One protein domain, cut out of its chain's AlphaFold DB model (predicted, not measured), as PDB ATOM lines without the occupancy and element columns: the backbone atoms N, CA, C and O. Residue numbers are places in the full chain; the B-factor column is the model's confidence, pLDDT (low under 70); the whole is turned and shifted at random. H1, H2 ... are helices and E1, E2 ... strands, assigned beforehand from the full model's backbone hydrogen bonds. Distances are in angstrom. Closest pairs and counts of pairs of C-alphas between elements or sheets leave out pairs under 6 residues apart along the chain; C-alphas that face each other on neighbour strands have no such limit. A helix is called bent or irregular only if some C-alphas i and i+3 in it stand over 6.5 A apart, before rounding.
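Overview. This is residues 413 to 550 of the 560 residues of the protein "Hypothetical protein" of Dictyocha speculum (UniProt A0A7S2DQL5). A twisted four-stranded sheet has H3 and the small hairpin E5 and E6 over one of its faces, the hairpin only partly covering it with its strands crossed to those of the sheet, and H1 near one end. The long unnamed stretch 413 to 445 loops out on the sheet's other side. The printed part has 138 residues, with 65 in named elements, under half, in the order E1 E2 E3 E4 H1 H2 H3 E5 E6; the large sheet runs E1, E2, E3, E4, all antiparallel, and the class is mixed, helices and strands. The whole is compact, with a radius of gyration of the C-alphas of 14.9 A, and spans 41 by 35 by 25 A.

Along the chain. Find C-alpha 446 at (78.937, 109.115, 150.824); from there E1, residues 446 to 453, runs 20.3 A. E2, residues 467 to 474, covers 23.4 A, E3, residues 484 to 491, 23.2 A, and E4, residues 496 to 503, 22.8 A. Next come H1, residues 504 to 510, H2, residues 515 to 518, and H3, residues 520 to 531, 18.4 A long. H3 is irregular, but only just: C-alphas 521 and 524 are 6.7 A apart. E5 is residues 534 to 538; E6, residues 545 to 549, ends at C-alpha 549 at (97.387, 109.405, 148.174).

Arrangement. Start with the meander E1 E2 E3 E4, each strand the antiparallel neighbour of the one before. Look for N 450 and O 470 at 2.9 A between E1 and E2, N 471 and O 488 at 2.8 A between E2 and E3, and N 500 and O 487 at 2.8 A between E3 and E4. H1 and H3 are on one face of this sheet, making two layers, helices over a sheet. H3 lies over E1 and E2 at a height over the sheet of 9.6 A; its closest C-alphas to E1 are Arg 524 and Ile 447, 6.0 A. H2 is not on the sheet, and touches H3 only at the corner, C-alphas 517 and 523 being 5.8 A apart. E5 and E6 are a hairpin, with N 535 and O 548 at 2.8 A, and form a sandwich, two sheets face to face, with the large sheet; the closest C-alphas of E4 and E6 are Leu 500 and Leu 547, 5.7 A. In H1 every O i to N i+4 pair is within hydrogen-bond range, in H3 6 of 8, and H2 is too short for one.

Size, cuts and confidence. The C-alphas farthest apart, those of Lys 462 and Gly 478, are 42.7 A from each other. The printed part has no cut, and E1 to E2 is the long link. Mean pLDDT of the printed part is 71.1; look for values under 70 at residues 413 to 443, 455 to 466, 492 to 496 and 538 to 545.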
ATOM      1  N   LEU A 413      85.772  90.753 144.916       46.91
ATOM      2  CA  LEU A 413      85.660  91.925 144.043       46.91
ATOM      3  C   LEU A 413      84.465  91.853 143.076       46.91
ATOM      4  O   LEU A 413      83.845  92.871 142.781       46.91
ATOM      5  N   THR A 414      84.108  90.658 142.598       52.06
ATOM      6  CA  THR A 414      82.986  90.469 141.660       52.06
ATOM      7  C   THR A 414      81.633  90.845 142.274       52.06
ATOM      8  O   THR A 414      80.751  91.289 141.549       52.06
ATOM      9  N   ALA A 415      81.485  90.739 143.600       48.84
ATOM     10  CA  ALA A 415      80.263  91.112 144.316       48.84
ATOM     11  C   ALA A 415      80.113  92.632 144.531       48.84
ATOM     12  O   ALA A 415      79.034  93.088 144.894       48.84
ATOM     13  N   TYR A 416      81.182  93.408 144.314       48.56
ATOM     14  CA  TYR A 416      81.238  94.852 144.588       48.56
ATOM     15  C   TYR A 416      81.583  95.698 143.353       48.56
ATOM     16  O   TYR A 416      81.772  96.909 143.471       48.56
ATOM     17  N   LYS A 417      81.670  95.087 142.161       47.44
ATOM     18  CA  LYS A 417      81.929  95.797 140.894       47.44
ATOM     19  C   LYS A 417      80.777  96.714 140.458       47.44
ATOM     20  O   LYS A 417      81.018  97.613 139.660       47.44
ATOM     21  N   THR A 418      79.561  96.501 140.966       43.53
ATOM     22  CA  THR A 418      78.326  97.160 140.499       43.53
ATOM     23  C   THR A 418      77.390  97.534 141.656       43.53
ATOM     24  O   THR A 418      76.216  97.186 141.627       43.53
ATOM     25  N   LEU A 419      77.899  98.184 142.709       48.22
ATOM     26  CA  LEU A 419      77.013  98.791 143.711       48.22
ATOM     27  C   LEU A 419      76.547 100.158 143.220       48.22
ATOM     28  O   LEU A 419      77.382 101.009 142.891       48.22
ATOM     29  N   ASP A 420      75.232 100.365 143.195       43.31
ATOM     30  CA  ASP A 420      74.674 101.687 142.965       43.31
ATOM     31  C   ASP A 420      74.902 102.535 144.224       43.31
ATOM     32  O   ASP A 420      74.471 102.221 145.332       43.31
ATOM     33  N   THR A 421      75.660 103.617 144.072       46.72
ATOM     34  CA  THR A 421      76.003 104.529 145.168       46.72
ATOM     35  C   THR A 421      74.920 105.583 145.411       46.72
ATOM     36  O   THR A 421      75.117 106.452 146.256       46.72
ATOM     37  N   SER A 422      73.816 105.558 144.654       41.12
ATOM     38  CA  SER A 422      72.723 106.530 144.759       41.12
ATOM     39  C   SER A 422      71.750 106.244 145.913       41.12
ATOM     40  O   SER A 422      71.073 107.160 146.386       41.12
ATOM     41  N   ALA A 423      71.710 105.005 146.415       39.41
ATOM     42  CA  ALA A 423      70.835 104.591 147.507       39.41
ATOM     43  C   ALA A 423      71.578 104.522 148.861       39.41
ATOM     44  O   ALA A 423      72.728 104.076 148.932       39.41
ATOM     45  N   PRO A 424      70.937 104.910 149.982       42.00
ATOM     46  CA  PRO A 424      71.517 104.731 151.307       42.00
ATOM     47  C   PRO A 424      71.803 103.245 151.590       42.00
ATOM     48  O   PRO A 424      70.960 102.371 151.381       42.00
ATOM     49  N   VAL A 425      73.006 102.996 152.123       43.78
ATOM     50  CA  VAL A 425      73.722 101.716 152.369       43.78
ATOM     51  C   VAL A 425      72.914 100.601 153.069       43.78
ATOM     52  O   VAL A 425      73.363  99.458 153.197       43.78
ATOM     53  N   GLU A 426      71.723 100.900 153.566       43.22
ATOM     54  CA  GLU A 426      70.883  99.949 154.287       43.22
ATOM     55  C   GLU A 426      70.177  98.941 153.371       43.22
ATOM     56  O   GLU A 426      69.833  97.862 153.851       43.22
ATOM     57  N   ARG A 427      69.987  99.242 152.074       34.50
ATOM     58  CA  ARG A 427      69.119  98.437 151.189       34.50
ATOM     59  C   ARG A 427      69.821  97.501 150.202       34.50
ATOM     60  O   ARG A 427      69.229  96.488 149.846       34.50
ATOM     61  N   GLU A 428      71.070  97.755 149.820       36.56
ATOM     62  CA  GLU A 428      71.807  96.900 148.875       36.56
ATOM     63  C   GLU A 428      72.944  96.159 149.583       36.56
ATOM     64  O   GLU A 428      74.026  96.705 149.808       36.56
ATOM     65  N   ARG A 429      72.704  94.906 149.992       43.47
ATOM     66  CA  ARG A 429      73.733  94.067 150.625       43.47
ATOM     67  C   ARG A 429      73.760  92.655 150.039       43.47
ATOM     68  O   ARG A 429      72.733  91.978 150.066       43.47
ATOM     69  N   PRO A 430      74.935  92.156 149.613       38.66
ATOM     70  CA  PRO A 430      75.145  90.731 149.401       38.66
ATOM     71  C   PRO A 430      74.995  89.971 150.728       38.66
ATOM     72  O   PRO A 430      75.530  90.379 151.764       38.66
ATOM     73  N   PHE A 431      74.274  88.852 150.702       33.00
ATOM     74  CA  PHE A 431      74.092  87.972 151.858       33.00
ATOM     75  C   PHE A 431      75.457  87.466 152.378       33.00
ATOM     76  O   PHE A 431      76.252  86.939 151.603       33.00
ATOM     77  N   GLY A 432      75.729  87.593 153.686       35.88
ATOM     78  CA  GLY A 432      76.886  86.956 154.347       35.88
ATOM     79  C   GLY A 432      78.057  87.857 154.774       35.88
ATOM     80  O   GLY A 432      79.046  87.351 155.303       35.88
ATOM     81  N   VAL A 433      77.969  89.181 154.615       38.22
ATOM     82  CA  VAL A 433      79.055  90.114 154.984       38.22
ATOM     83  C   VAL A 433      78.857  90.635 156.426       38.22
ATOM     84  O   VAL A 433      77.759  91.082 156.760       38.22
ATOM     85  N   PRO A 434      79.867  90.566 157.323       34.56
ATOM     86  CA  PRO A 434      79.739  91.007 158.715       34.56
ATOM     87  C   PRO A 434      79.303  92.471 158.884       34.56
ATOM     88  O   PRO A 434      79.808  93.368 158.217       34.56
ATOM     89  N   LEU A 435      78.475  92.717 159.907       37.25
ATOM     90  CA  LEU A 435      78.013  94.032 160.393       37.25
ATOM     91  C   LEU A 435      79.123  95.011 160.838       37.25
ATOM     92  O   LEU A 435      78.803  96.120 161.251       37.25
ATOM     93  N   LYS A 436      80.413  94.650 160.756       35.69
ATOM     94  CA  LYS A 436      81.533  95.538 161.132       35.69
ATOM     95  C   LYS A 436      81.711  96.733 160.178       35.69
ATOM     96  O   LYS A 436      82.485  97.625 160.490       35.69
ATOM     97  N   PHE A 437      80.964  96.786 159.071       40.81
ATOM     98  CA  PHE A 437      80.973  97.891 158.107       40.81
ATOM     99  C   PHE A 437      79.895  98.954 158.372       40.81
ATOM    100  O   PHE A 437      79.190  99.390 157.461       40.81
ATOM    101  N   ILE A 438      79.727  99.351 159.636       36.47
ATOM    102  CA  ILE A 438      78.966 100.556 159.974       36.47
ATOM    103  C   ILE A 438      79.973 101.708 159.991       36.47
ATOM    104  O   ILE A 438      80.908 101.657 160.794       36.47
ATOM    105  N   PRO A 439      79.812 102.726 159.129       39.38
ATOM    106  CA  PRO A 439      80.557 103.960 159.263       39.38
ATOM    107  C   PRO A 439      80.493 104.464 160.703       39.38
ATOM    108  O   PRO A 439      79.411 104.499 161.293       39.38
ATOM    109  N   SER A 440      81.627 104.860 161.279       38.34
ATOM    110  CA  SER A 440      81.627 105.639 162.518       38.34
ATOM    111  C   SER A 440      80.589 106.766 162.397       38.34
ATOM    112  O   SER A 440      80.459 107.364 161.330       38.34
ATOM    113  N   LYS A 441      79.839 107.070 163.468       40.56
ATOM    114  CA  LYS A 441      78.788 108.119 163.526       40.56
ATOM    115  C   LYS A 441      79.266 109.548 163.169       40.56
ATOM    116  O   LYS A 441      78.540 110.511 163.371       40.56
ATOM    117  N   THR A 442      80.491 109.692 162.683       47.16
ATOM    118  CA  THR A 442      81.260 110.916 162.463       47.16
ATOM    119  C   THR A 442      81.519 111.175 160.977       47.16
ATOM    120  O   THR A 442      82.646 111.502 160.612       47.16
ATOM    121  N   ARG A 443      80.539 110.962 160.087       59.81
ATOM    122  CA  ARG A 443      80.778 111.090 158.636       59.81
ATOM    123  C   ARG A 443      79.726 111.909 157.918       59.81
ATOM    124  O   ARG A 443      78.555 111.871 158.286       59.81
ATOM    125  N   GLY A 444      80.189 112.627 156.897       77.44
ATOM    126  CA  GLY A 444      79.349 113.305 155.929       77.44
ATOM    127  C   GLY A 444      78.797 112.386 154.848       77.44
ATOM    128  O   GLY A 444      78.672 111.174 155.032       77.44
ATOM    129  N   ASP A 445      78.445 112.978 153.716       86.19
ATOM    130  CA  ASP A 445      77.771 112.305 152.612       86.19
ATOM    131  C   ASP A 445      78.712 111.325 151.898       86.19
ATOM    132  O   ASP A 445      79.879 111.627 151.630       86.19
ATOM    133  N   LEU A 446      78.208 110.124 151.592       89.25
ATOM    134  CA  LEU A 446      78.937 109.115 150.824       89.25
ATOM    135  C   LEU A 446      79.054 109.568 149.364       89.25
ATOM    136  O   LEU A 446      78.044 109.779 148.699       89.25
ATOM    137  N   ILE A 447      80.281 109.651 148.853       88.88
ATOM    138  CA  ILE A 447      80.559 110.045 147.465       88.88
ATOM    139  C   ILE A 447      80.651 108.809 146.567       88.88
ATOM    140  O   ILE A 447      79.999 108.734 145.527       88.88
ATOM    141  N   ILE A 448      81.476 107.831 146.955       88.94
ATOM    142  CA  ILE A 448      81.694 106.601 146.184       88.94
ATOM    143  C   ILE A 448      82.035 105.429 147.105       88.94
ATOM    144  O   ILE A 448      82.680 105.599 148.142       88.94
ATOM    145  N   ARG A 449      81.627 104.223 146.699       85.94
ATOM    146  CA  ARG A 449      82.067 102.953 147.280       85.94
ATOM    147  C   ARG A 449      82.422 101.974 146.164       85.94
ATOM    148  O   ARG A 449      81.593 101.729 145.296       85.94
ATOM    149  N   LYS A 450      83.636 101.417 146.180       82.31
ATOM    150  CA  LYS A 450      84.155 100.577 145.087       82.31
ATOM    151  C   LYS A 450      85.165  99.554 145.600       82.31
ATOM    152  O   LYS A 450      85.999  99.873 146.447       82.31
ATOM    153  N   GLY A 451      85.105  98.330 145.079       81.19
ATOM    154  CA  GLY A 451      86.186  97.356 145.243       81.19
ATOM    155  C   GLY A 451      87.343  97.692 144.302       81.19
ATOM    156  O   GLY A 451      87.130  97.776 143.092       81.19
ATOM    157  N   ILE A 452      88.552  97.885 144.828       82.19
ATOM    158  CA  ILE A 452      89.744  98.210 144.032       82.19
ATOM    159  C   ILE A 452      90.923  97.306 144.399       82.19
ATOM    160  O   ILE A 452      90.997  96.759 145.499       82.19
ATOM    161  N   LYS A 453      91.860  97.163 143.459       81.12
ATOM    162  CA  LYS A 453      93.169  96.547 143.697       81.12
ATOM    163  C   LYS A 453      94.168  97.659 143.955       81.12
ATOM    164  O   LYS A 453      94.431  98.440 143.045       81.12
ATOM    165  N   ILE A 454      94.708  97.738 145.167       75.69
ATOM    166  CA  ILE A 454      95.708  98.759 145.491       75.69
ATOM    167  C   ILE A 454      97.111  98.280 145.122       75.69
ATOM    168  O   ILE A 454      97.480  97.116 145.294       75.69
ATOM    169  N   HIS A 455      97.915  99.207 144.614       67.31
ATOM    170  CA  HIS A 455      99.337  99.010 144.376       67.31
ATOM    171  C   HIS A 455     100.145  99.414 145.620       67.31
ATOM    172  O   HIS A 455      99.813 100.388 146.288       67.31
ATOM    173  N   GLY A 456     101.223  98.683 145.929       60.09
ATOM    174  CA  GLY A 456     102.303  99.254 146.746       60.09
ATOM    175  C   GLY A 456     102.415  98.869 148.223       60.09
ATOM    176  O   GLY A 456     102.677  99.737 149.040       60.09
ATOM    177  N   ALA A 457     102.417  97.578 148.563       49.75
ATOM    178  CA  ALA A 457     103.139  97.122 149.754       49.75
ATOM    179  C   ALA A 457     104.092  95.991 149.351       49.75
ATOM    180  O   ALA A 457     103.654  94.865 149.139       49.75
ATOM    181  N   ARG A 458     105.403  96.266 149.265       43.53
ATOM    182  CA  ARG A 458     106.442  95.255 148.954       43.53
ATOM    183  C   ARG A 458     106.394  94.026 149.876       43.53
ATOM    184  O   ARG A 458     106.797  92.938 149.488       43.53
ATOM    185  N   ALA A 459     105.844  94.171 151.084       44.59
ATOM    186  CA  ALA A 459     105.611  93.062 152.012       44.59
ATOM    187  C   ALA A 459     104.441  92.133 151.607       44.59
ATOM    188  O   ALA A 459     104.368  91.000 152.076       44.59
ATOM    189  N   VAL A 460     103.541  92.586 150.726       45.88
ATOM    190  CA  VAL A 460     102.352  91.859 150.241       45.88
ATOM    191  C   VAL A 460     102.582  91.247 148.847       45.88
ATOM    192  O   VAL A 460     101.819  90.386 148.425       45.88
ATOM    193  N   GLU A 461     103.676  91.586 148.153       43.12
ATOM    194  CA  GLU A 461     103.976  91.125 146.780       43.12
ATOM    195  C   GLU A 461     104.030  89.595 146.620       43.12
ATOM    196  O   GLU A 461     103.692  89.084 145.555       43.12
ATOM    197  N   LYS A 462     104.339  88.835 147.681       47.81
ATOM    198  CA  LYS A 462     104.261  87.362 147.644       47.81
ATOM    199  C   LYS A 462     102.827  86.811 147.537       47.81
ATOM    200  O   LYS A 462     102.670  85.623 147.285       47.81
ATOM    201  N   ARG A 463     101.791  87.635 147.749       48.34
ATOM    202  CA  ARG A 463     100.362  87.254 147.765       48.34
ATOM    203  C   ARG A 463      99.501  87.991 146.722       48.34
ATOM    204  O   ARG A 463      98.291  87.798 146.706       48.34
ATOM    205  N   GLY A 464     100.105  88.781 145.829       56.91
ATOM    206  CA  GLY A 464      99.379  89.604 144.850       56.91
ATOM    207  C   GLY A 464      98.879  90.938 145.424       56.91
ATOM    208  O   GLY A 464      99.028  91.218 146.610       56.91
ATOM    209  N   HIS A 465      98.324  91.807 144.572       60.62
ATOM    210  CA  HIS A 465      97.785  93.106 144.999       60.62
ATOM    211  C   HIS A 465      96.603  92.915 145.964       60.62
ATOM    212  O   HIS A 465      95.659  92.216 145.585       60.62
ATOM    213  N   PRO A 466      96.606  93.535 147.164       64.62
ATOM    214  CA  PRO A 466      95.488  93.417 148.087       64.62
ATOM    215  C   PRO A 466      94.223  93.996 147.449       64.62
ATOM    216  O   PRO A 466      94.186  95.146 146.998       64.62
ATOM    217  N   GLU A 467      93.188  93.166 147.405       76.62
ATOM    218  CA  GLU A 467      91.834  93.581 147.070       76.62
ATOM    219  C   GLU A 467      91.249  94.276 148.303       76.62
ATOM    220  O   GLU A 467      91.317  93.736 149.409       76.62
ATOM    221  N   ILE A 468      90.697  95.479 148.139       81.88
ATOM    222  CA  ILE A 468      90.098  96.237 149.240       81.88
ATOM    223  C   ILE A 468      88.810  96.942 148.807       81.88
ATOM    224  O   ILE A 468      88.589  97.217 147.628       81.88
ATOM    225  N   LEU A 469      87.945  97.243 149.776       83.00
ATOM    226  CA  LEU A 469      86.701  97.974 149.566       83.00
ATOM    227  C   LEU A 469      86.925  99.399 150.045       83.00
ATOM    228  O   LEU A 469      87.077  99.619 151.245       83.00
ATOM    229  N   VAL A 470      86.934 100.353 149.116       87.88
ATOM    230  CA  VAL A 470      87.097 101.766 149.453       87.88
ATOM    231  C   VAL A 470      85.747 102.452 149.521       87.88
ATOM    232  O   VAL A 470      84.908 102.256 148.646       87.88
ATOM    233  N   SER A 471      85.532 103.254 150.559       91.06
ATOM    234  CA  SER A 471      84.420 104.201 150.675       91.06
ATOM    235  C   SER A 471      84.975 105.601 150.915       91.06
ATOM    236  O   SER A 471      85.851 105.761 151.760       91.06
ATOM    237  N   VAL A 472      84.470 106.604 150.201       91.44
ATOM    238  CA  VAL A 472      84.902 108.001 150.358       91.44
ATOM    239  C   VAL A 472      83.721 108.870 150.762       91.44
ATOM    240  O   VAL A 472      82.657 108.784 150.148       91.44
ATOM    241  N   PHE A 473      83.913 109.698 151.786       92.50
ATOM    242  CA  PHE A 473      82.889 110.556 152.381       92.50
ATOM    243  C   PHE A 473      83.339 112.020 152.411       92.50
ATOM    244  O   PHE A 473      84.542 112.295 152.457       92.50
ATOM    245  N   THR A 474      82.389 112.955 152.462       91.19
ATOM    246  CA  THR A 474      82.665 114.332 152.907       91.19
ATOM    247  C   THR A 474      82.906 114.367 154.427       91.19
ATOM    248  O   THR A 474      82.581 113.414 155.146       91.19
ATOM    249  N   ARG A 475      83.520 115.447 154.939       84.38
ATOM    250  CA  ARG A 475      83.837 115.572 156.377       84.38
ATOM    251  C   ARG A 475      82.582 115.596 157.250       84.38
ATOM    252  O   ARG A 475      82.544 114.884 158.253       84.38
ATOM    253  N   ALA A 476      81.566 116.358 156.855       84.31
ATOM    254  CA  ALA A 476      80.271 116.401 157.526       84.31
ATOM    255  C   ALA A 476      79.103 116.409 156.531       84.31
ATOM    256  O   ALA A 476      79.267 116.623 155.329       84.31
ATOM    257  N   GLN A 477      77.911 116.096 157.036       84.44
ATOM    258  CA  GLN A 477      76.711 115.955 156.217       84.44
ATOM    259  C   GLN A 477      76.318 117.312 155.623       84.44
ATOM    260  O   GLN A 477      76.227 118.300 156.352       84.44
ATOM    261  N   GLY A 478      76.092 117.364 154.311       83.94
ATOM    262  CA  GLY A 478      75.802 118.597 153.582       83.94
ATOM    263  C   GLY A 478      77.017 119.491 153.314       83.94
ATOM    264  O   GLY A 478      76.860 120.524 152.664       83.94
ATOM    265  N   GLU A 479      78.223 119.128 153.772       86.25
ATOM    266  CA  GLU A 479      79.434 119.877 153.426       86.25
ATOM    267  C   GLU A 479      79.935 119.519 152.021       86.25
ATOM    268  O   GLU A 479      79.998 118.339 151.662       86.25
ATOM    269  N   PRO A 480      80.360 120.511 151.222       85.88
ATOM    270  CA  PRO A 480      80.950 120.258 149.916       85.88
ATOM    271  C   PRO A 480      82.350 119.631 150.025       85.88
ATOM    272  O   PRO A 480      83.106 119.881 150.966       85.88
ATOM    273  N   GLY A 481      82.724 118.849 149.007       85.81
ATOM    274  CA  GLY A 481      83.953 118.047 149.007       85.81
ATOM    275  C   GLY A 481      85.256 118.842 149.156       85.81
ATOM    276  O   GLY A 481      86.230 118.306 149.678       85.81
ATOM    277  N   TYR A 482      85.292 120.124 148.775       88.38
ATOM    278  CA  TYR A 482      86.497 120.956 148.899       88.38
ATOM    279  C   TYR A 482      86.919 121.256 150.349       88.38
ATOM    280  O   TYR A 482      88.053 121.680 150.564       88.38
ATOM    281  N   HIS A 483      86.058 121.025 151.351       86.50
ATOM    282  CA  HIS A 483      86.439 121.134 152.770       86.50
ATOM    283  C   HIS A 483      87.292 119.955 153.268       86.50
ATOM    284  O   HIS A 483      87.845 120.003 154.373       86.50
ATOM    285  N   GLY A 484      87.441 118.918 152.448       89.19
ATOM    286  CA  GLY A 484      88.213 117.725 152.746       89.19
ATOM    287  C   GLY A 484      87.382 116.461 152.577       89.19
ATOM    288  O   GLY A 484      86.152 116.492 152.510       89.19
ATOM    289  N   LEU A 485      88.079 115.333 152.525       91.94
ATOM    290  CA  LEU A 485      87.500 114.021 152.265       91.94
ATOM    291  C   LEU A 485      88.007 112.997 153.274       91.94
ATOM    292  O   LEU A 485      89.124 113.099 153.781       91.94
ATOM    293  N   VAL A 486      87.195 111.978 153.530       91.06
ATOM    294  CA  VAL A 486      87.560 110.837 154.373       91.06
ATOM    295  C   VAL A 486      87.544 109.578 153.520       91.06
ATOM    296  O   VAL A 486      86.488 109.171 153.039       91.06
ATOM    297  N   PHE A 487      88.714 108.972 153.325       91.50
ATOM    298  CA  PHE A 487      88.892 107.719 152.596       91.50
ATOM    299  C   PHE A 487      88.935 106.572 153.587       91.50
ATOM    300  O   PHE A 487      89.706 106.605 154.540       91.50
ATOM    301  N   GLU A 488      88.159 105.532 153.336       88.62
ATOM    302  CA  GLU A 488      88.190 104.322 154.138       88.62
ATOM    303  C   GLU A 488      88.421 103.106 153.286       88.62
ATOM    304  O   GLU A 488      87.645 102.855 152.371       88.62
ATOM    305  N   ALA A 489      89.440 102.331 153.623       86.50
ATOM    306  CA  ALA A 489      89.763 101.086 152.960       86.50
ATOM    307  C   ALA A 489      89.555  99.918 153.911       86.50
ATOM    308  O   ALA A 489      90.200  99.829 154.954       86.50
ATOM    309  N   TYR A 490      88.702  98.986 153.511       81.56
ATOM    310  CA  TYR A 490      88.527  97.721 154.201       81.56
ATOM    311  C   TYR A 490      89.233  96.604 153.472       81.56
ATOM    312  O   TYR A 490      88.950  96.338 152.303       81.56
ATOM    313  N   ASN A 491      90.112  95.920 154.189       73.88
ATOM    314  CA  ASN A 491      90.722  94.699 153.708       73.88
ATOM    315  C   ASN A 491      89.952  93.502 154.284       73.88
ATOM    316  O   ASN A 491      89.918  93.289 155.498       73.88
ATOM    317  N   ALA A 492      89.323  92.724 153.402       61.91
ATOM    318  CA  ALA A 492      88.524  91.562 153.783       61.91
ATOM    319  C   ALA A 492      89.369  90.417 154.373       61.91
ATOM    320  O   ALA A 492      88.880  89.668 155.225       61.91
ATOM    321  N   ASP A 493      90.630  90.299 153.954       59.81
ATOM    322  CA  ASP A 493      91.543  89.251 154.411       59.81
ATOM    323  C   ASP A 493      92.018  89.524 155.840       59.81
ATOM    324  O   ASP A 493      92.034  88.619 156.671       59.81
ATOM    325  N   SER A 494      92.340  90.779 156.165       60.56
ATOM    326  CA  SER A 494      92.750  91.163 157.525       60.56
ATOM    327  C   SER A 494      91.590  91.587 158.430       60.56
ATOM    328  O   SER A 494      91.776  91.731 159.637       60.56
ATOM    329  N   SER A 495      90.394  91.808 157.873       60.09
ATOM    330  CA  SER A 495      89.250  92.425 158.562       60.09
ATOM    331  C   SER A 495      89.563  93.785 159.206       60.09
ATOM    332  O   SER A 495      88.894  94.188 160.160       60.09
ATOM    333  N   TYR A 496      90.563  94.494 158.682       67.12
ATOM    334  CA  TYR A 496      90.993  95.804 159.159       67.12
ATOM    335  C   TYR A 496      90.412  96.917 158.282       67.12
ATOM    336  O   TYR A 496      90.313  96.763 157.061       67.12
ATOM    337  N   THR A 497      90.042  98.037 158.908       77.31
ATOM    338  CA  THR A 497      89.629  99.259 158.206       77.31
ATOM    339  C   THR A 497      90.662 100.337 158.474       77.31
ATOM    340  O   THR A 497      90.882 100.697 159.628       77.31
ATOM    341  N   ALA A 498      91.279 100.839 157.414       80.75
ATOM    342  CA  ALA A 498      92.146 102.000 157.469       80.75
ATOM    343  C   ALA A 498      91.354 103.244 157.073       80.75
ATOM    344  O   ALA A 498      90.575 103.194 156.118       80.75
ATOM    345  N   THR A 499      91.585 104.355 157.769       85.06
ATOM    346  CA  THR A 499      90.934 105.638 157.490       85.06
ATOM    347  C   THR A 499      92.000 106.697 157.218       85.06
ATOM    348  O   THR A 499      92.919 106.877 158.011       85.06
ATOM    349  N   LEU A 500      91.869 107.412 156.103       86.00
ATOM    350  CA  LEU A 500      92.679 108.570 155.742       86.00
ATOM    351  C   LEU A 500      91.794 109.813 155.743       86.00
ATOM    352  O   LEU A 500      90.865 109.938 154.944       86.00
ATOM    353  N   HIS A 501      92.117 110.743 156.633       85.75
ATOM    354  CA  HIS A 501      91.532 112.076 156.645       85.75
ATOM    355  C   HIS A 501      92.378 112.991 155.765       85.75
ATOM    356  O   HIS A 501      93.531 113.268 156.086       85.75
ATOM    357  N   MET A 502      91.806 113.460 154.660       87.81
ATOM    358  CA  MET A 502      92.454 114.425 153.785       87.81
ATOM    359  C   MET A 502      91.859 115.812 154.018       87.81
ATOM    360  O   MET A 502      90.693 116.075 153.723       87.81
ATOM    361  N   GLU A 503      92.689 116.699 154.557       85.75
ATOM    362  CA  GLU A 503      92.383 118.112 154.773       85.75
ATOM    363  C   GLU A 503      92.191 118.860 153.438       85.75
ATOM    364  O   GLU A 503      92.725 118.462 152.400       85.75
ATOM    365  N   ALA A 504      91.467 119.984 153.465       85.81
ATOM    366  CA  ALA A 504      91.194 120.810 152.283       85.81
ATOM    367  C   ALA A 504      92.471 121.258 151.546       85.81
ATOM    368  O   ALA A 504      92.516 121.272 150.318       85.81
ATOM    369  N   SER A 505      93.523 121.613 152.291       84.69
ATOM    370  CA  SER A 505      94.811 122.044 151.737       84.69
ATOM    371  C   SER A 505      95.502 120.934 150.943       84.69
ATOM    372  O   SER A 505      95.982 121.175 149.836       84.69
ATOM    373  N   GLU A 506      95.505 119.711 151.474       86.00
ATOM    374  CA  GLU A 506      96.082 118.549 150.801       86.00
ATOM    375  C   GLU A 506      95.235 118.134 149.596       86.00
ATOM    376  O   GLU A 506      95.775 117.900 148.519       86.00
ATOM    377  N   LEU A 507      93.907 118.135 149.725       89.31
ATOM    378  CA  LEU A 507      93.008 117.840 148.610       89.31
ATOM    379  C   LEU A 507      93.212 118.820 147.443       89.31
ATOM    380  O   LEU A 507      93.337 118.390 146.297       89.31
ATOM    381  N   ARG A 508      93.337 120.123 147.733       89.12
ATOM    382  CA  ARG A 508      93.677 121.150 146.734       89.12
ATOM    383  C   ARG A 508      95.020 120.897 146.067       89.12
ATOM    384  O   ARG A 508      95.142 121.082 144.856       89.12
ATOM    385  N   ARG A 509      96.021 120.449 146.832       89.38
ATOM    386  CA  ARG A 509      97.330 120.060 146.291       89.38
ATOM    387  C   ARG A 509      97.189 118.901 145.304       89.38
ATOM    388  O   ARG A 509      97.765 118.961 144.220       89.38
ATOM    389  N   GLN A 510      96.385 117.893 145.639       91.00
ATOM    390  CA  GLN A 510      96.167 116.718 144.791       91.00
ATOM    391  C   GLN A 510      95.501 117.062 143.451       91.00
ATOM    392  O   GLN A 510      95.902 116.506 142.425       91.00
ATOM    393  N   VAL A 511      94.558 118.013 143.444       92.44
ATOM    394  CA  VAL A 511      93.877 118.510 142.227       92.44
ATOM    395  C   VAL A 511      94.555 119.728 141.583       92.44
ATOM    396  O   VAL A 511      93.955 120.402 140.749       92.44
ATOM    397  N   LYS A 512      95.803 120.042 141.962       91.06
ATOM    398  CA  LYS A 512      96.600 121.162 141.418       91.06
ATOM    399  C   LYS A 512      95.876 122.524 141.462       91.06
ATOM    400  O   LYS A 512      95.987 123.325 140.540       91.06
ATOM    401  N   GLY A 513      95.125 122.789 142.534       88.75
ATOM    402  CA  GLY A 513      94.408 124.055 142.752       88.75
ATOM    403  C   GLY A 513      93.110 124.225 141.953       88.75
ATOM    404  O   GLY A 513      92.504 125.293 141.998       88.75
ATOM    405  N   ARG A 514      92.658 123.189 141.233       90.12
ATOM    406  CA  ARG A 514      91.396 123.199 140.482       90.12
ATOM    407  C   ARG A 514      90.193 122.937 141.390       90.12
ATOM    408  O   ARG A 514      89.625 121.846 141.397       90.12
ATOM    409  N   ASP A 515      89.794 123.955 142.150       88.44
ATOM    410  CA  ASP A 515      88.647 123.882 143.071       88.44
ATOM    411  C   ASP A 515      87.326 123.522 142.354       88.44
ATOM    412  O   ASP A 515      86.431 122.940 142.966       88.44
ATOM    413  N   ASP A 516      87.215 123.782 141.042       90.94
ATOM    414  CA  ASP A 516      86.041 123.438 140.230       90.94
ATOM    415  C   ASP A 516      85.778 121.924 140.137       90.94
ATOM    416  O   ASP A 516      84.642 121.510 139.907       90.94
ATOM    417  N   LEU A 517      86.809 121.096 140.340       91.50
ATOM    418  CA  LEU A 517      86.710 119.634 140.352       91.50
ATOM    419  C   LEU A 517      86.116 119.089 141.661       91.50
ATOM    420  O   LEU A 517      85.606 117.970 141.704       91.50
ATOM    421  N   LEU A 518      86.146 119.884 142.732       90.31
ATOM    422  CA  LEU A 518      85.744 119.476 144.082       90.31
ATOM    423  C   LEU A 518      84.292 119.851 144.426       90.31
ATOM    424  O   LEU A 518      83.874 119.728 145.581       90.31
ATOM    425  N   VAL A 519      83.520 120.321 143.442       87.62
ATOM    426  CA  VAL A 519      82.150 120.823 143.615       87.62
ATOM    427  C   VAL A 519      81.186 120.124 142.651       87.62
ATOM    428  O   VAL A 519      81.511 119.837 141.499       87.62
ATOM    429  N   GLY A 520      79.954 119.891 143.117       84.00
ATOM    430  CA  GLY A 520      78.837 119.447 142.282       84.00
ATOM    431  C   GLY A 520      79.058 118.079 141.629       84.00
ATOM    432  O   GLY A 520      79.669 117.186 142.213       84.00
ATOM    433  N   GLY A 521      78.553 117.913 140.403       84.38
ATOM    434  CA  GLY A 521      78.587 116.634 139.681       84.38
ATOM    435  C   GLY A 521      79.989 116.100 139.356       84.38
ATOM    436  O   GLY A 521      80.122 114.907 139.113       84.38
ATOM    437  N   LYS A 522      81.035 116.942 139.400       90.56
ATOM    438  CA  LYS A 522      82.426 116.551 139.093       90.56
ATOM    439  C   LYS A 522      83.160 115.891 140.264       90.56
ATOM    440  O   LYS A 522      84.196 115.256 140.060       90.56
ATOM    441  N   LEU A 523      82.641 116.032 141.488       91.94
ATOM    442  CA  LEU A 523      83.299 115.525 142.695       91.94
ATOM    443  C   LEU A 523      83.480 114.003 142.638       91.94
ATOM    444  O   LEU A 523      84.541 113.496 142.991       91.94
ATOM    445  N   ARG A 524      82.469 113.274 142.155       91.75
ATOM    446  CA  ARG A 524      82.513 111.810 142.049       91.75
ATOM    447  C   ARG A 524      83.637 111.337 141.124       91.75
ATOM    448  O   ARG A 524      84.413 110.474 141.524       91.75
ATOM    449  N   ASP A 525      83.752 111.929 139.937       91.19
ATOM    450  CA  ASP A 525      84.768 111.565 138.937       91.19
ATOM    451  C   ASP A 525      86.182 111.930 139.407       91.19
ATOM    452  O   ASP A 525      87.143 111.182 139.210       91.19
ATOM    453  N   THR A 526      86.302 113.064 140.102       93.12
ATOM    454  CA  THR A 526      87.553 113.501 140.728       93.12
ATOM    455  C   THR A 526      87.995 112.524 141.811       93.12
ATOM    456  O   THR A 526      89.164 112.146 141.862       93.12
ATOM    457  N   VAL A 527      87.067 112.056 142.652       93.19
ATOM    458  CA  VAL A 527      87.364 111.036 143.663       93.19
ATOM    459  C   VAL A 527      87.733 109.699 143.018       93.19
ATOM    460  O   VAL A 527      88.712 109.098 143.453       93.19
ATOM    461  N   ASP A 528      87.027 109.245 141.977       90.50
ATOM    462  CA  ASP A 528      87.387 108.000 141.274       90.50
ATOM    463  C   ASP A 528      88.793 108.097 140.661       90.50
ATOM    464  O   ASP A 528      89.568 107.146 140.733       90.50
ATOM    465  N   SER A 529      89.170 109.282 140.170       91.31
ATOM    466  CA  SER A 529      90.528 109.567 139.699       91.31
ATOM    467  C   SER A 529      91.554 109.494 140.840       91.31
ATOM    468  O   SER A 529      92.579 108.825 140.714       91.31
ATOM    469  N   LEU A 530      91.275 110.110 141.996       91.81
ATOM    470  CA  LEU A 530      92.157 110.060 143.171       91.81
ATOM    471  C   LEU A 530      92.391 108.634 143.692       91.81
ATOM    472  O   LEU A 530      93.462 108.357 144.229       91.81
ATOM    473  N   LEU A 531      91.440 107.710 143.506       90.94
ATOM    474  CA  LEU A 531      91.622 106.309 143.900       90.94
ATOM    475  C   LEU A 531      92.756 105.609 143.136       90.94
ATOM    476  O   LEU A 531      93.353 104.688 143.688       90.94
ATOM    477  N   TYR A 532      93.119 106.055 141.927       87.50
ATOM    478  CA  TYR A 532      94.289 105.523 141.211       87.50
ATOM    479  C   TYR A 532      95.626 105.903 141.861       87.50
ATOM    480  O   TYR A 532      96.640 105.255 141.604       87.50
ATOM    481  N   ARG A 533      95.630 106.935 142.713       88.56
ATOM    482  CA  ARG A 533      96.787 107.370 143.508       88.56
ATOM    483  C   ARG A 533      96.802 106.788 144.920       88.56
ATOM    484  O   ARG A 533      97.720 107.076 145.682       88.56
ATOM    485  N   LEU A 534      95.784 106.018 145.302       89.19
ATOM    486  CA  LEU A 534      95.676 105.469 146.648       89.19
ATOM    487  C   LEU A 534      96.655 104.298 146.828       89.19
ATOM    488  O   LEU A 534      96.592 103.299 146.111       89.19
ATOM    489  N   VAL A 535      97.530 104.414 147.823       87.12
ATOM    490  CA  VAL A 535      98.573 103.446 148.183       87.12
ATOM    491  C   VAL A 535      98.379 103.001 149.631       87.12
ATOM    492  O   VAL A 535      97.969 103.783 150.489       87.12
ATOM    493  N   ILE A 536      98.690 101.734 149.918       81.19
ATOM    494  CA  ILE A 536      98.759 101.210 151.288       81.19
ATOM    495  C   ILE A 536     100.221 101.136 151.709       81.19
ATOM    496  O   ILE A 536     100.962 100.283 151.225       81.19
ATOM    497  N   LYS A 537     100.630 101.973 152.661       79.12
ATOM    498  CA  LYS A 537     101.936 101.846 153.303       79.12
ATOM    499  C   LYS A 537     101.856 100.858 154.472       79.12
ATOM    500  O   LYS A 537     100.917 100.930 155.274       79.12
ATOM    501  N   PRO A 538     102.826  99.936 154.598       63.69
ATOM    502  CA  PRO A 538     102.927  99.097 155.785       63.69
ATOM    503  C   PRO A 538     103.169  99.982 157.016       63.69
ATOM    504  O   PRO A 538     104.079 100.812 157.012       63.69
ATOM    505  N   SER A 539     102.345  99.826 158.055       66.12
ATOM    506  CA  SER A 539     102.590 100.451 159.358       66.12
ATOM    507  C   SER A 539     103.689  99.695 160.111       66.12
ATOM    508  O   SER A 539     103.906  98.501 159.896       66.12
ATOM    509  N   VAL A 540     104.375 100.392 161.018       51.44
ATOM    510  CA  VAL A 540     105.371  99.804 161.933       51.44
ATOM    511  C   VAL A 540     104.692  98.883 162.961       51.44
ATOM    512  O   VAL A 540     105.314  97.961 163.485       51.44
ATOM    513  N   LEU A 541     103.396  99.092 163.213       50.78
ATOM    514  CA  LEU A 541     102.563  98.239 164.054       50.78
ATOM    515  C   LEU A 541     101.990  97.085 163.217       50.78
ATOM    516  O   LEU A 541     101.306  97.289 162.212       50.78
ATOM    517  N   ALA A 542     102.302  95.850 163.615       47.00
ATOM    518  CA  ALA A 542     101.991  94.645 162.850       47.00
ATOM    519  C   ALA A 542     100.476  94.463 162.623       47.00
ATOM    520  O   ALA A 542      99.744  94.049 163.520       47.00
ATOM    521  N   GLY A 543     100.027  94.702 161.387       49.34
ATOM    522  CA  GLY A 543      98.640  94.510 160.949       49.34
ATOM    523  C   GLY A 543      97.872  95.801 160.658       49.34
ATOM    524  O   GLY A 543      96.783  95.724 160.092       49.34
ATOM    525  N   GLU A 544      98.439  96.966 160.975       56.91
ATOM    526  CA  GLU A 544      97.860  98.251 160.589       56.91
ATOM    527  C   GLU A 544      98.246  98.620 159.150       56.91
ATOM    528  O   GLU A 544      99.387  98.449 158.707       56.91
ATOM    529  N   MET A 545      97.267  99.128 158.407       68.38
ATOM    530  CA  MET A 545      97.442  99.650 157.054       68.38
ATOM    531  C   MET A 545      97.329 101.164 157.120       68.38
ATOM    532  O   MET A 545      96.299 101.672 157.556       68.38
ATOM    533  N   ASN A 546      98.354 101.875 156.658       78.12
ATOM    534  CA  ASN A 546      98.264 103.317 156.479       78.12
ATOM    535  C   ASN A 546      97.893 103.603 155.028       78.12
ATOM    536  O   ASN A 546      98.523 103.084 154.107       78.12
ATOM    537  N   LEU A 547      96.858 104.408 154.826       84.31
ATOM    538  CA  LEU A 547      96.459 104.869 153.503       84.31
ATOM    539  C   LEU A 547      97.154 106.185 153.186       84.31
ATOM    540  O   LEU A 547      97.230 107.071 154.034       84.31
ATOM    541  N   GLU A 548      97.604 106.326 151.947       86.94
ATOM    542  CA  GLU A 548      98.180 107.562 151.430       86.94
ATOM    543  C   GLU A 548      97.749 107.776 149.982       86.94
ATOM    544  O   GLU A 548      97.578 106.817 149.235       86.94
ATOM    545  N   ILE A 549      97.575 109.035 149.579       87.00
ATOM    546  CA  ILE A 549      97.387 109.405 148.174       87.00
ATOM    547  C   ILE A 549      98.734 109.906 147.651       87.00
ATOM    548  O   ILE A 549      99.168 111.012 147.984       87.00
ATOM    549  N   ASP A 550      99.399 109.087 146.843       87.81
ATOM    550  CA  ASP A 550     100.715 109.397 146.292       87.81
ATOM    551  C   ASP A 550     100.576 110.248 145.023       87.81
ATOM    552  O   ASP A 550     100.194 109.769 143.954       87.81
TER     553      ASP A 550